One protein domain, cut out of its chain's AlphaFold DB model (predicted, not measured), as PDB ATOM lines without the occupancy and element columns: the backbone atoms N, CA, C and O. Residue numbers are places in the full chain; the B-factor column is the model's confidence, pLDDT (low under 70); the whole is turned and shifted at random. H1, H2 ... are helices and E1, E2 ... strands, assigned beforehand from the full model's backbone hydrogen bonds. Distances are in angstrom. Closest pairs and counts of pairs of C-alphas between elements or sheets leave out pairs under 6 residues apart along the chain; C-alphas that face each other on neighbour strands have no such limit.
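What this domain is: This is residues 98 to 176 of the 265 residues of the protein "ACT domain-containing protein" of Hadesarchaea archaeon (UniProt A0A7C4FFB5). H4 and H2 cross as the core of a compact cluster of helices; H3 packs on both, and H5 makes a corner with H4. H1 and the short strand E1 lie towards opposite ends of the longest axis. The 79 printed residues, mostly helix, hold H1, H2, E1, H3, H4 and H5 in that order, with a radius of gyration of 11.1 A and spans of 30 by 24 by 20 A.

How they stand to each other: Start at the hub, H4, residues 153 to 165: its residues 155 to 159 alone touch H2, residues 111 to 122, closest at C-alphas 159 and 113, 5.1 A. H3, residues 142 to 149, touches H4 about perpendicular at 87 degrees, closest at C-alphas 142 and 153, 5.6 A. H5, residues 167 to 175, touches H4 only at the corner, C-alphas 170 and 164 being closest at 4.9 A. H1, residues 98 to 106, is close but not clearly touching H2, with C-alphas 104 and 114 closest at 6.9 A. E1, residues 133 to 135, pairs with no named strand. Every O i to N i+4 pair is within hydrogen-bond range in H2, H3 and H4, and 4 of 5 in H1 and in H5.

Where its parts are: Find C-alpha 153 at (22.064, -59.856, 46.331); from there H4 runs 18.4 A to C-alpha 165, and H2 spans 16.2 A. H5 ends at C-alpha 175, (20.993, -40.841, 34.365).

The domain as a whole: C-alphas 109 and 137 are farthest apart, 31.9 A. The printed part has no cut and no long link; residues 98 to 99 are under pLDDT 70.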
ATOM      1  N   ARG A  98       5.962 -35.339  43.585       58.38
ATOM      2  CA  ARG A  98       5.520 -36.279  42.543       58.38
ATOM      3  C   ARG A  98       6.508 -37.410  42.267       58.38
ATOM      4  O   ARG A  98       6.055 -38.478  41.887       58.38
ATOM      5  N   PHE A  99       7.813 -37.195  42.434       69.75
ATOM      6  CA  PHE A  99       8.810 -38.200  42.050       69.75
ATOM      7  C   PHE A  99       9.094 -39.214  43.162       69.75
ATOM      8  O   PHE A  99       8.984 -40.414  42.926       69.75
ATOM      9  N   TRP A 100       9.380 -38.764  44.389       77.50
ATOM     10  CA  TRP A 100       9.641 -39.706  45.487       77.50
ATOM     11  C   TRP A 100       8.424 -40.558  45.824       77.50
ATOM     12  O   TRP A 100       8.561 -41.764  45.995       77.50
ATOM     13  N   SER A 101       7.224 -39.973  45.790       75.50
ATOM     14  CA  SER A 101       5.996 -40.761  45.932       75.50
ATOM     15  C   SER A 101       5.826 -41.807  44.826       75.50
ATOM     16  O   SER A 101       5.285 -42.873  45.091       75.50
ATOM     17  N   GLN A 102       6.306 -41.545  43.603       79.12
ATOM     18  CA  GLN A 102       6.294 -42.530  42.518       79.12
ATOM     19  C   GLN A 102       7.285 -43.663  42.766       79.12
ATOM     20  O   GLN A 102       6.924 -44.815  42.543       79.12
ATOM     21  N   ILE A 103       8.498 -43.367  43.248       85.38
ATOM     22  CA  ILE A 103       9.443 -44.422  43.633       85.38
ATOM     23  C   ILE A 103       8.847 -45.256  44.774       85.38
ATOM     24  O   ILE A 103       8.797 -46.478  44.676       85.38
ATOM     25  N   GLU A 104       8.361 -44.622  45.841       86.06
ATOM     26  CA  GLU A 104       7.783 -45.336  46.985       86.06
ATOM     27  C   GLU A 104       6.584 -46.199  46.587       86.06
ATOM     28  O   GLU A 104       6.487 -47.341  47.035       86.06
ATOM     29  N   GLU A 105       5.711 -45.706  45.706       86.88
ATOM     30  CA  GLU A 105       4.590 -46.495  45.194       86.88
ATOM     31  C   GLU A 105       5.072 -47.656  44.306       86.88
ATOM     32  O   GLU A 105       4.569 -48.770  44.438       86.88
ATOM     33  N   ALA A 106       6.088 -47.452  43.460       88.94
ATOM     34  CA  ALA A 106       6.641 -48.509  42.607       88.94
ATOM     35  C   ALA A 106       7.285 -49.660  43.405       88.94
ATOM     36  O   ALA A 106       7.297 -50.808  42.946       88.94
ATOM     37  N   PHE A 107       7.794 -49.366  44.605       92.94
ATOM     38  CA  PHE A 107       8.386 -50.339  45.531       92.94
ATOM     39  C   PHE A 107       7.486 -50.677  46.727       92.94
ATOM     40  O   PHE A 107       7.933 -51.286  47.703       92.94
ATOM     41  N   LYS A 108       6.203 -50.317  46.675       90.69
ATOM     42  CA  LYS A 108       5.251 -50.600  47.747       90.69
ATOM     43  C   LYS A 108       5.127 -52.103  47.987       90.69
ATOM     44  O   LYS A 108       4.925 -52.876  47.057       90.69
ATOM     45  N   GLY A 109       5.269 -52.513  49.246       90.81
ATOM     46  CA  GLY A 109       5.317 -53.929  49.633       90.81
ATOM     47  C   GLY A 109       6.698 -54.586  49.490       90.81
ATOM     48  O   GLY A 109       6.855 -55.735  49.889       90.81
ATOM     49  N   TYR A 110       7.709 -53.859  49.000       94.94
ATOM     50  CA  TYR A 110       9.078 -54.348  48.805       94.94
ATOM     51  C   TYR A 110      10.099 -53.442  49.522       94.94
ATOM     52  O   TYR A 110      10.898 -52.762  48.872       94.94
ATOM     53  N   PRO A 111      10.116 -53.411  50.871       92.75
ATOM     54  CA  PRO A 111      10.947 -52.475  51.637       92.75
ATOM     55  C   PRO A 111      12.453 -52.644  51.381       92.75
ATOM     56  O   PRO A 111      13.184 -51.656  51.350       92.75
ATOM     57  N   GLY A 112      12.917 -53.874  51.133       95.69
ATOM     58  CA  GLY A 112      14.309 -54.132  50.760       95.69
ATOM     59  C   GLY A 112      14.678 -53.542  49.395       95.69
ATOM     60  O   GLY A 112      15.735 -52.938  49.250       95.69
ATOM     61  N   GLU A 113      13.795 -53.647  48.399       97.62
ATOM     62  CA  GLU A 113      14.041 -53.039  47.086       97.62
ATOM     63  C   GLU A 113      14.025 -51.503  47.167       97.62
ATOM     64  O   GLU A 113      14.884 -50.842  46.579       97.62
ATOM     65  N   LEU A 114      13.113 -50.929  47.963       94.88
ATOM     66  CA  LEU A 114      13.088 -49.489  48.234       94.88
ATOM     67  C   LEU A 114      14.392 -49.017  48.896       94.88
ATOM     68  O   LEU A 114      14.917 -47.968  48.523       94.88
ATOM     69  N   ALA A 115      14.939 -49.787  49.842       94.38
ATOM     70  CA  ALA A 115      16.226 -49.481  50.464       94.38
ATOM     71  C   ALA A 115      17.358 -49.450  49.425       94.38
ATOM     72  O   ALA A 115      18.119 -48.486  49.384       94.38
ATOM     73  N   VAL A 116      17.415 -50.435  48.521       97.75
ATOM     74  CA  VAL A 116      18.397 -50.460  47.422       97.75
ATOM     75  C   VAL A 116      18.234 -49.247  46.500       97.75
ATOM     76  O   VAL A 116      19.226 -48.593  46.173       97.75
ATOM     77  N   ALA A 117      17.004 -48.912  46.101       96.00
ATOM     78  CA  ALA A 117      16.724 -47.748  45.262       96.00
ATOM     79  C   ALA A 117      17.143 -46.432  45.945       96.00
ATOM     80  O   ALA A 117      17.768 -45.579  45.311       96.00
ATOM     81  N   ARG A 118      16.880 -46.289  47.249       92.50
ATOM     82  CA  ARG A 118      17.345 -45.148  48.055       92.50
ATOM     83  C   ARG A 118      18.871 -45.074  48.095       92.50
ATOM     84  O   ARG A 118      19.417 -44.004  47.846       92.50
ATOM     85  N   THR A 119      19.569 -46.189  48.320       94.62
ATOM     86  CA  THR A 119      21.043 -46.231  48.307       94.62
ATOM     87  C   THR A 119      21.614 -45.831  46.946       94.62
ATOM     88  O   THR A 119      22.572 -45.062  46.888       94.62
ATOM     89  N   LEU A 120      21.025 -46.308  45.843       96.06
ATOM     90  CA  LEU A 120      21.437 -45.906  44.496       96.06
ATOM     91  C   LEU A 120      21.295 -44.390  44.298       96.06
ATOM     92  O   LEU A 120      22.240 -43.739  43.858       96.06
ATOM     93  N   PHE A 121      20.136 -43.835  44.665       92.81
ATOM     94  CA  PHE A 121      19.834 -42.413  44.514       92.81
ATOM     95  C   PHE A 121      20.766 -41.528  45.352       92.81
ATOM     96  O   PHE A 121      21.395 -40.622  44.810       92.81
ATOM     97  N   LEU A 122      20.913 -41.834  46.646       87.94
ATOM     98  CA  LEU A 122      21.730 -41.060  47.590       87.94
ATOM     99  C   LEU A 122      23.200 -40.961  47.171       87.94
ATOM    100  O   LEU A 122      23.842 -39.940  47.395       87.94
ATOM    101  N   HIS A 123      23.738 -42.013  46.557       92.06
ATOM    102  CA  HIS A 123      25.137 -42.059  46.132       92.06
ATOM    103  C   HIS A 123      25.339 -41.742  44.643       92.06
ATOM    104  O   HIS A 123      26.462 -41.834  44.143       92.06
ATOM    105  N   GLY A 124      24.273 -41.399  43.913       94.12
ATOM    106  CA  GLY A 124      24.346 -41.142  42.474       94.12
ATOM    107  C   GLY A 124      24.813 -42.357  41.662       94.12
ATOM    108  O   GLY A 124      25.440 -42.203  40.610       94.12
ATOM    109  N   LEU A 125      24.542 -43.570  42.152       97.31
ATOM    110  CA  LEU A 125      24.876 -44.813  41.463       97.31
ATOM    111  C   LEU A 125      23.823 -45.101  40.398       97.31
ATOM    112  O   LEU A 125      22.628 -45.158  40.691       97.31
ATOM    113  N   ARG A 126      24.273 -45.338  39.166       97.25
ATOM    114  CA  ARG A 126      23.373 -45.617  38.045       97.25
ATOM    115  C   ARG A 126      23.239 -47.101  37.760       97.25
ATOM    116  O   ARG A 126      24.188 -47.860  37.954       97.25
ATOM    117  N   VAL A 127      22.098 -47.496  37.220       97.94
ATOM    118  CA  VAL A 127      21.896 -48.801  36.583       97.94
ATOM    119  C   VAL A 127      22.011 -48.583  35.080       97.94
ATOM    120  O   VAL A 127      21.255 -47.797  34.525       97.94
ATOM    121  N   ASP A 128      22.980 -49.212  34.416       95.38
ATOM    122  CA  ASP A 128      23.091 -49.104  32.959       95.38
ATOM    123  C   ASP A 128      22.064 -49.983  32.228       95.38
ATOM    124  O   ASP A 128      21.433 -50.854  32.822       95.38
ATOM    125  N   GLU A 129      21.935 -49.793  30.914       93.88
ATOM    126  CA  GLU A 129      20.975 -50.527  30.070       93.88
ATOM    127  C   GLU A 129      21.170 -52.052  30.069       93.88
ATOM    128  O   GLU A 129      20.286 -52.799  29.659       93.88
ATOM    129  N   ARG A 130      22.328 -52.538  30.531       95.00
ATOM    130  CA  ARG A 130      22.623 -53.970  30.677       95.00
ATOM    131  C   ARG A 130      22.365 -54.474  32.104       95.00
ATOM    132  O   ARG A 130      22.756 -55.594  32.424       95.00
ATOM    133  N   GLY A 131      21.778 -53.655  32.977       96.06
ATOM    134  CA  GLY A 131      21.502 -53.986  34.377       96.06
ATOM    135  C   GLY A 131      22.724 -53.954  35.292       96.06
ATOM    136  O   GLY A 131      22.697 -54.537  36.376       96.06
ATOM    137  N   ARG A 132      23.824 -53.308  34.889       97.12
ATOM    138  CA  ARG A 132      25.028 -53.194  35.727       97.12
ATOM    139  C   ARG A 132      24.977 -51.911  36.542       97.12
ATOM    140  O   ARG A 132      24.743 -50.837  35.996       97.12
ATOM    141  N   ILE A 133      25.280 -52.018  37.832       98.31
ATOM    142  CA  ILE A 133      25.380 -50.862  38.728       98.31
ATOM    143  C   ILE A 133      26.739 -50.186  38.527       98.31
ATOM    144  O   ILE A 133      27.772 -50.867  38.466       98.31
ATOM    145  N   LYS A 134      26.752 -48.856  38.425       97.62
ATOM    146  CA  LYS A 134      27.953 -48.062  38.154       97.62
ATOM    147  C   LYS A 134      28.074 -46.820  39.033       97.62
ATOM    148  O   LYS A 134      27.089 -46.130  39.281       97.62
ATOM    149  N   CYS A 135      29.310 -46.508  39.413       96.31
ATOM    150  CA  CYS A 135      29.738 -45.212  39.936       96.31
ATOM    151  C   CYS A 135      30.633 -44.559  38.875       96.31
ATOM    152  O   CYS A 135      31.754 -45.017  38.644       96.31
ATOM    153  N   GLY A 136      30.119 -43.562  38.149       90.75
ATOM    154  CA  GLY A 136      30.761 -43.130  36.905       90.75
ATOM    155  C   GLY A 136      30.849 -44.309  35.929       90.75
ATOM    156  O   GLY A 136      29.825 -44.911  35.605       90.75
ATOM    157  N   ASP A 137      32.059 -44.678  35.509       89.94
ATOM    158  CA  ASP A 137      32.293 -45.850  34.650       89.94
ATOM    159  C   ASP A 137      32.789 -47.088  35.404       89.94
ATOM    160  O   ASP A 137      32.858 -48.182  34.838       89.94
ATOM    161  N   MET A 138      33.042 -46.949  36.705       96.00
ATOM    162  CA  MET A 138      33.431 -48.056  37.567       96.00
ATOM    163  C   MET A 138      32.224 -48.936  37.871       96.00
ATOM    164  O   MET A 138      31.154 -48.456  38.253       96.00
ATOM    165  N   ARG A 139      32.397 -50.251  37.732       96.75
ATOM    166  CA  ARG A 139      31.358 -51.225  38.069       96.75
ATOM    167  C   ARG A 139      31.291 -51.428  39.580       96.75
ATOM    168  O   ARG A 139      32.293 -51.760  40.205       96.75
ATOM    169  N   ILE A 140      30.084 -51.338  40.132       97.50
ATOM    170  CA  ILE A 140      29.789 -51.693  41.522       97.50
ATOM    171  C   ILE A 140      29.183 -53.094  41.558       97.50
ATOM    172  O   ILE A 140      28.354 -53.465  40.722       97.50
ATOM    173  N   THR A 141      29.618 -53.907  42.517       97.25
ATOM    174  CA  THR A 141      29.104 -55.271  42.667       97.25
ATOM    175  C   THR A 141      27.750 -55.275  43.377       97.25
ATOM    176  O   THR A 141      27.494 -54.459  44.263       97.25
ATOM    177  N   SER A 142      26.894 -56.250  43.063       96.44
ATOM    178  CA  SER A 142      25.632 -56.426  43.793       96.44
ATOM    179  C   SER A 142      25.860 -56.739  45.274       96.44
ATOM    180  O   SER A 142      25.025 -56.388  46.093       96.44
ATOM    181  N   LEU A 143      26.989 -57.367  45.638       97.25
ATOM    182  CA  LEU A 143      27.331 -57.640  47.037       97.25
ATOM    183  C   LEU A 143      27.595 -56.353  47.821       97.25
ATOM    184  O   LEU A 143      27.067 -56.192  48.916       97.25
ATOM    185  N   SER A 144      28.419 -55.456  47.274       97.00
ATOM    186  CA  SER A 144      28.753 -54.194  47.940       97.00
ATOM    187  C   SER A 144      27.518 -53.315  48.101       97.00
ATOM    188  O   SER A 144      27.323 -52.744  49.169       97.00
ATOM    189  N   LEU A 145      26.652 -53.265  47.080       97.50
ATOM    190  CA  LEU A 145      25.395 -52.524  47.172       97.50
ATOM    191  C   LEU A 145      24.431 -53.156  48.184       97.50
ATOM    192  O   LEU A 145      23.864 -52.437  48.996       97.50
ATOM    193  N   ALA A 146      24.285 -54.485  48.179       97.62
ATOM    194  CA  ALA A 146      23.437 -55.198  49.134       97.62
ATOM    195  C   ALA A 146      23.865 -54.913  50.582       97.62
ATOM    196  O   ALA A 146      23.038 -54.538  51.407       97.62
ATOM    197  N   LYS A 147      25.175 -54.986  50.868       97.38
ATOM    198  CA  LYS A 147      25.726 -54.659  52.190       97.38
ATOM    199  C   LYS A 147      25.435 -53.210  52.591       97.38
ATOM    200  O   LYS A 147      25.020 -52.980  53.718       97.38
ATOM    201  N   ALA A 148      25.630 -52.253  51.680       95.25
ATOM    202  CA  ALA A 148      25.364 -50.837  51.943       95.25
ATOM    203  C   ALA A 148      23.870 -50.545  52.175       95.25
ATOM    204  O   ALA A 148      23.531 -49.715  53.009       95.25
ATOM    205  N   ALA A 149      22.984 -51.249  51.468       94.75
ATOM    206  CA  ALA A 149      21.537 -51.111  51.604       94.75
ATOM    207  C   ALA A 149      20.940 -51.929  52.767       94.75
ATOM    208  O   ALA A 149      19.742 -51.833  53.014       94.75
ATOM    209  N   GLY A 150      21.733 -52.764  53.453       96.56
ATOM    210  CA  GLY A 150      21.233 -53.672  54.493       96.56
ATOM    211  C   GLY A 150      20.335 -54.793  53.951       96.56
ATOM    212  O   GLY A 150      19.391 -55.205  54.617       96.56
ATOM    213  N   THR A 151      20.599 -55.270  52.732       97.44
ATOM    214  CA  THR A 151      19.803 -56.293  52.027       97.44
ATOM    215  C   THR A 151      20.690 -57.416  51.471       97.44
ATOM    216  O   THR A 151      21.883 -57.497  51.769       97.44
ATOM    217  N   ASP A 152      20.123 -58.307  50.653       97.62
ATOM    218  CA  ASP A 152      20.835 -59.388  49.970       97.62
ATOM    219  C   ASP A 152      20.954 -59.169  48.441       97.62
ATOM    220  O   ASP A 152      20.316 -58.305  47.833       97.62
ATOM    221  N   ARG A 153      21.787 -59.985  47.777       97.69
ATOM    222  CA  ARG A 153      22.064 -59.856  46.331       97.69
ATOM    223  C   ARG A 153      20.838 -60.094  45.440       97.69
ATOM    224  O   ARG A 153      20.794 -59.544  44.339       97.69
ATOM    225  N   ARG A 154      19.883 -60.931  45.862       97.56
ATOM    226  CA  ARG A 154      18.655 -61.221  45.103       97.56
ATOM    227  C   ARG A 154      17.731 -60.012  45.137       97.56
ATOM    228  O   ARG A 154      17.219 -59.636  44.088       97.56
ATOM    229  N   THR A 155      17.618 -59.359  46.292       98.19
ATOM    230  CA  THR A 155      16.897 -58.085  46.439       98.19
ATOM    231  C   THR A 155      17.465 -57.015  45.502       98.19
ATOM    232  O   THR A 155      16.716 -56.369  44.768       98.19
ATOM    233  N   VAL A 156      18.794 -56.887  45.414       98.31
ATOM    234  CA  VAL A 156      19.439 -55.976  44.449       98.31
ATOM    235  C   VAL A 156      19.086 -56.325  42.999       98.31
ATOM    236  O   VAL A 156      18.749 -55.438  42.217       98.31
ATOM    237  N   ALA A 157      19.137 -57.607  42.623       97.88
ATOM    238  CA  ALA A 157      18.801 -58.042  41.266       97.88
ATOM    239  C   ALA A 157      17.326 -57.772  40.909       97.88
ATOM    240  O   ALA A 157      17.040 -57.301  39.807       97.88
ATOM    241  N   ALA A 158      16.404 -58.018  41.846       98.19
ATOM    242  CA  ALA A 158      14.985 -57.702  41.690       98.19
ATOM    243  C   ALA A 158      14.764 -56.193  41.506       98.19
ATOM    244  O   ALA A 158      14.090 -55.786  40.559       98.19
ATOM    245  N   THR A 159      15.436 -55.375  42.324       98.31
ATOM    246  CA  THR A 159      15.382 -53.908  42.237       98.31
ATOM    247  C   THR A 159      15.840 -53.419  40.864       98.31
ATOM    248  O   THR A 159      15.146 -52.636  40.222       98.31
ATOM    249  N   VAL A 160      16.982 -53.913  40.370       98.25
ATOM    250  CA  VAL A 160      17.509 -53.569  39.036       98.25
ATOM    251  C   VAL A 160      16.510 -53.933  37.939       98.25
ATOM    252  O   VAL A 160      16.254 -53.120  37.051       98.25
ATOM    253  N   LYS A 161      15.916 -55.129  38.007       97.88
ATOM    254  CA  LYS A 161      14.904 -55.566  37.039       97.88
ATOM    255  C   LYS A 161      13.683 -54.646  37.058       97.88
ATOM    256  O   LYS A 161      13.200 -54.276  35.992       97.88
ATOM    257  N   ARG A 162      13.204 -54.259  38.244       97.31
ATOM    258  CA  ARG A 162      12.066 -53.344  38.391       97.31
ATOM    259  C   ARG A 162      12.380 -51.955  37.847       97.31
ATOM    260  O   ARG A 162      11.592 -51.427  37.075       97.31
ATOM    261  N   ILE A 163      13.547 -51.406  38.192       97.19
ATOM    262  CA  ILE A 163      14.017 -50.110  37.686       97.19
ATOM    263  C   ILE A 163      14.025 -50.101  36.158       97.19
ATOM    264  O   ILE A 163      13.521 -49.160  35.564       97.19
ATOM    265  N   LEU A 164      14.577 -51.134  35.516       97.19
ATOM    266  CA  LEU A 164      14.647 -51.198  34.052       97.19
ATOM    267  C   LEU A 164      13.297 -51.501  33.384       97.19
ATOM    268  O   LEU A 164      13.128 -51.196  32.204       97.19
ATOM    269  N   GLY A 165      12.359 -52.109  34.115       95.62
ATOM    270  CA  GLY A 165      11.010 -52.419  33.637       95.62
ATOM    271  C   GLY A 165      10.027 -51.249  33.706       95.62
ATOM    272  O   GLY A 165       9.009 -51.288  33.023       95.62
ATOM    273  N   ASP A 166      10.322 -50.215  34.497       94.25
ATOM    274  CA  ASP A 166       9.509 -49.001  34.611       94.25
ATOM    275  C   ASP A 166      10.185 -47.836  33.874       94.25
ATOM    276  O   ASP A 166      11.326 -47.481  34.161       94.25
ATOM    277  N   GLU A 167       9.484 -47.216  32.922       89.25
ATOM    278  CA  GLU A 167      10.032 -46.155  32.063       89.25
ATOM    279  C   GLU A 167      10.543 -44.938  32.855       89.25
ATOM    280  O   GLU A 167      11.602 -44.376  32.544       89.25
ATOM    281  N   LYS A 168       9.835 -44.542  33.918       87.69
ATOM    282  CA  LYS A 168      10.198 -43.376  34.734       87.69
ATOM    283  C   LYS A 168      11.380 -43.690  35.633       87.69
ATOM    284  O   LYS A 168      12.321 -42.894  35.698       87.69
ATOM    285  N   LEU A 169      11.361 -44.846  36.301       93.75
ATOM    286  CA  LEU A 169      12.486 -45.280  37.127       93.75
ATOM    287  C   LEU A 169      13.733 -45.460  36.266       93.75
ATOM    288  O   LEU A 169      14.786 -44.926  36.610       93.75
ATOM    289  N   ARG A 170      13.612 -46.133  35.119       95.12
ATOM    290  CA  ARG A 170      14.712 -46.316  34.168       95.12
ATOM    291  C   ARG A 170      15.310 -44.979  33.770       95.12
ATOM    292  O   ARG A 170      16.522 -44.814  33.880       95.12
ATOM    293  N   THR A 171      14.482 -44.010  33.379       89.31
ATOM    294  CA  THR A 171      14.948 -42.672  32.990       89.31
ATOM    295  C   THR A 171      15.771 -42.017  34.097       89.31
ATOM    296  O   THR A 171      16.838 -41.472  33.822       89.31
ATOM    297  N   VAL A 172      15.346 -42.100  35.357       91.50
ATOM    298  CA  VAL A 172      16.104 -41.477  36.451       91.50
ATOM    299  C   VAL A 172      17.361 -42.268  36.799       91.50
ATOM    300  O   VAL A 172      18.463 -41.721  36.773       91.50
ATOM    301  N   PHE A 173      17.227 -43.561  37.087       96.12
ATOM    302  CA  PHE A 173      18.321 -44.383  37.602       96.12
ATOM    303  C   PHE A 173      19.407 -44.691  36.564       96.12
ATOM    304  O   PHE A 173      20.521 -45.028  36.955       96.12
ATOM    305  N   THR A 174      19.150 -44.540  35.263       95.56
ATOM    306  CA  THR A 174      20.201 -44.606  34.223       95.56
ATOM    307  C   THR A 174      21.007 -43.304  34.122       95.56
ATOM    308  O   THR A 174      22.191 -43.316  33.762       95.56
ATOM    309  N   ASN A 175      20.402 -42.173  34.495       91.62
ATOM    310  CA  ASN A 175      20.993 -40.841  34.365       91.62
ATOM    311  C   ASN A 175      21.673 -40.325  35.636       91.62
ATOM    312  O   ASN A 175      22.400 -39.335  35.558       91.62
ATOM    313  N   LEU A 176      21.535 -41.019  36.769       94.00
ATOM    314  CA  LEU A 176      22.254 -40.677  37.997       94.00
ATOM    315  C   LEU A 176      23.769 -40.565  37.768       94.00
ATOM    316  O   LEU A 176      24.376 -41.276  36.949       94.00
TER     317      LEU A 176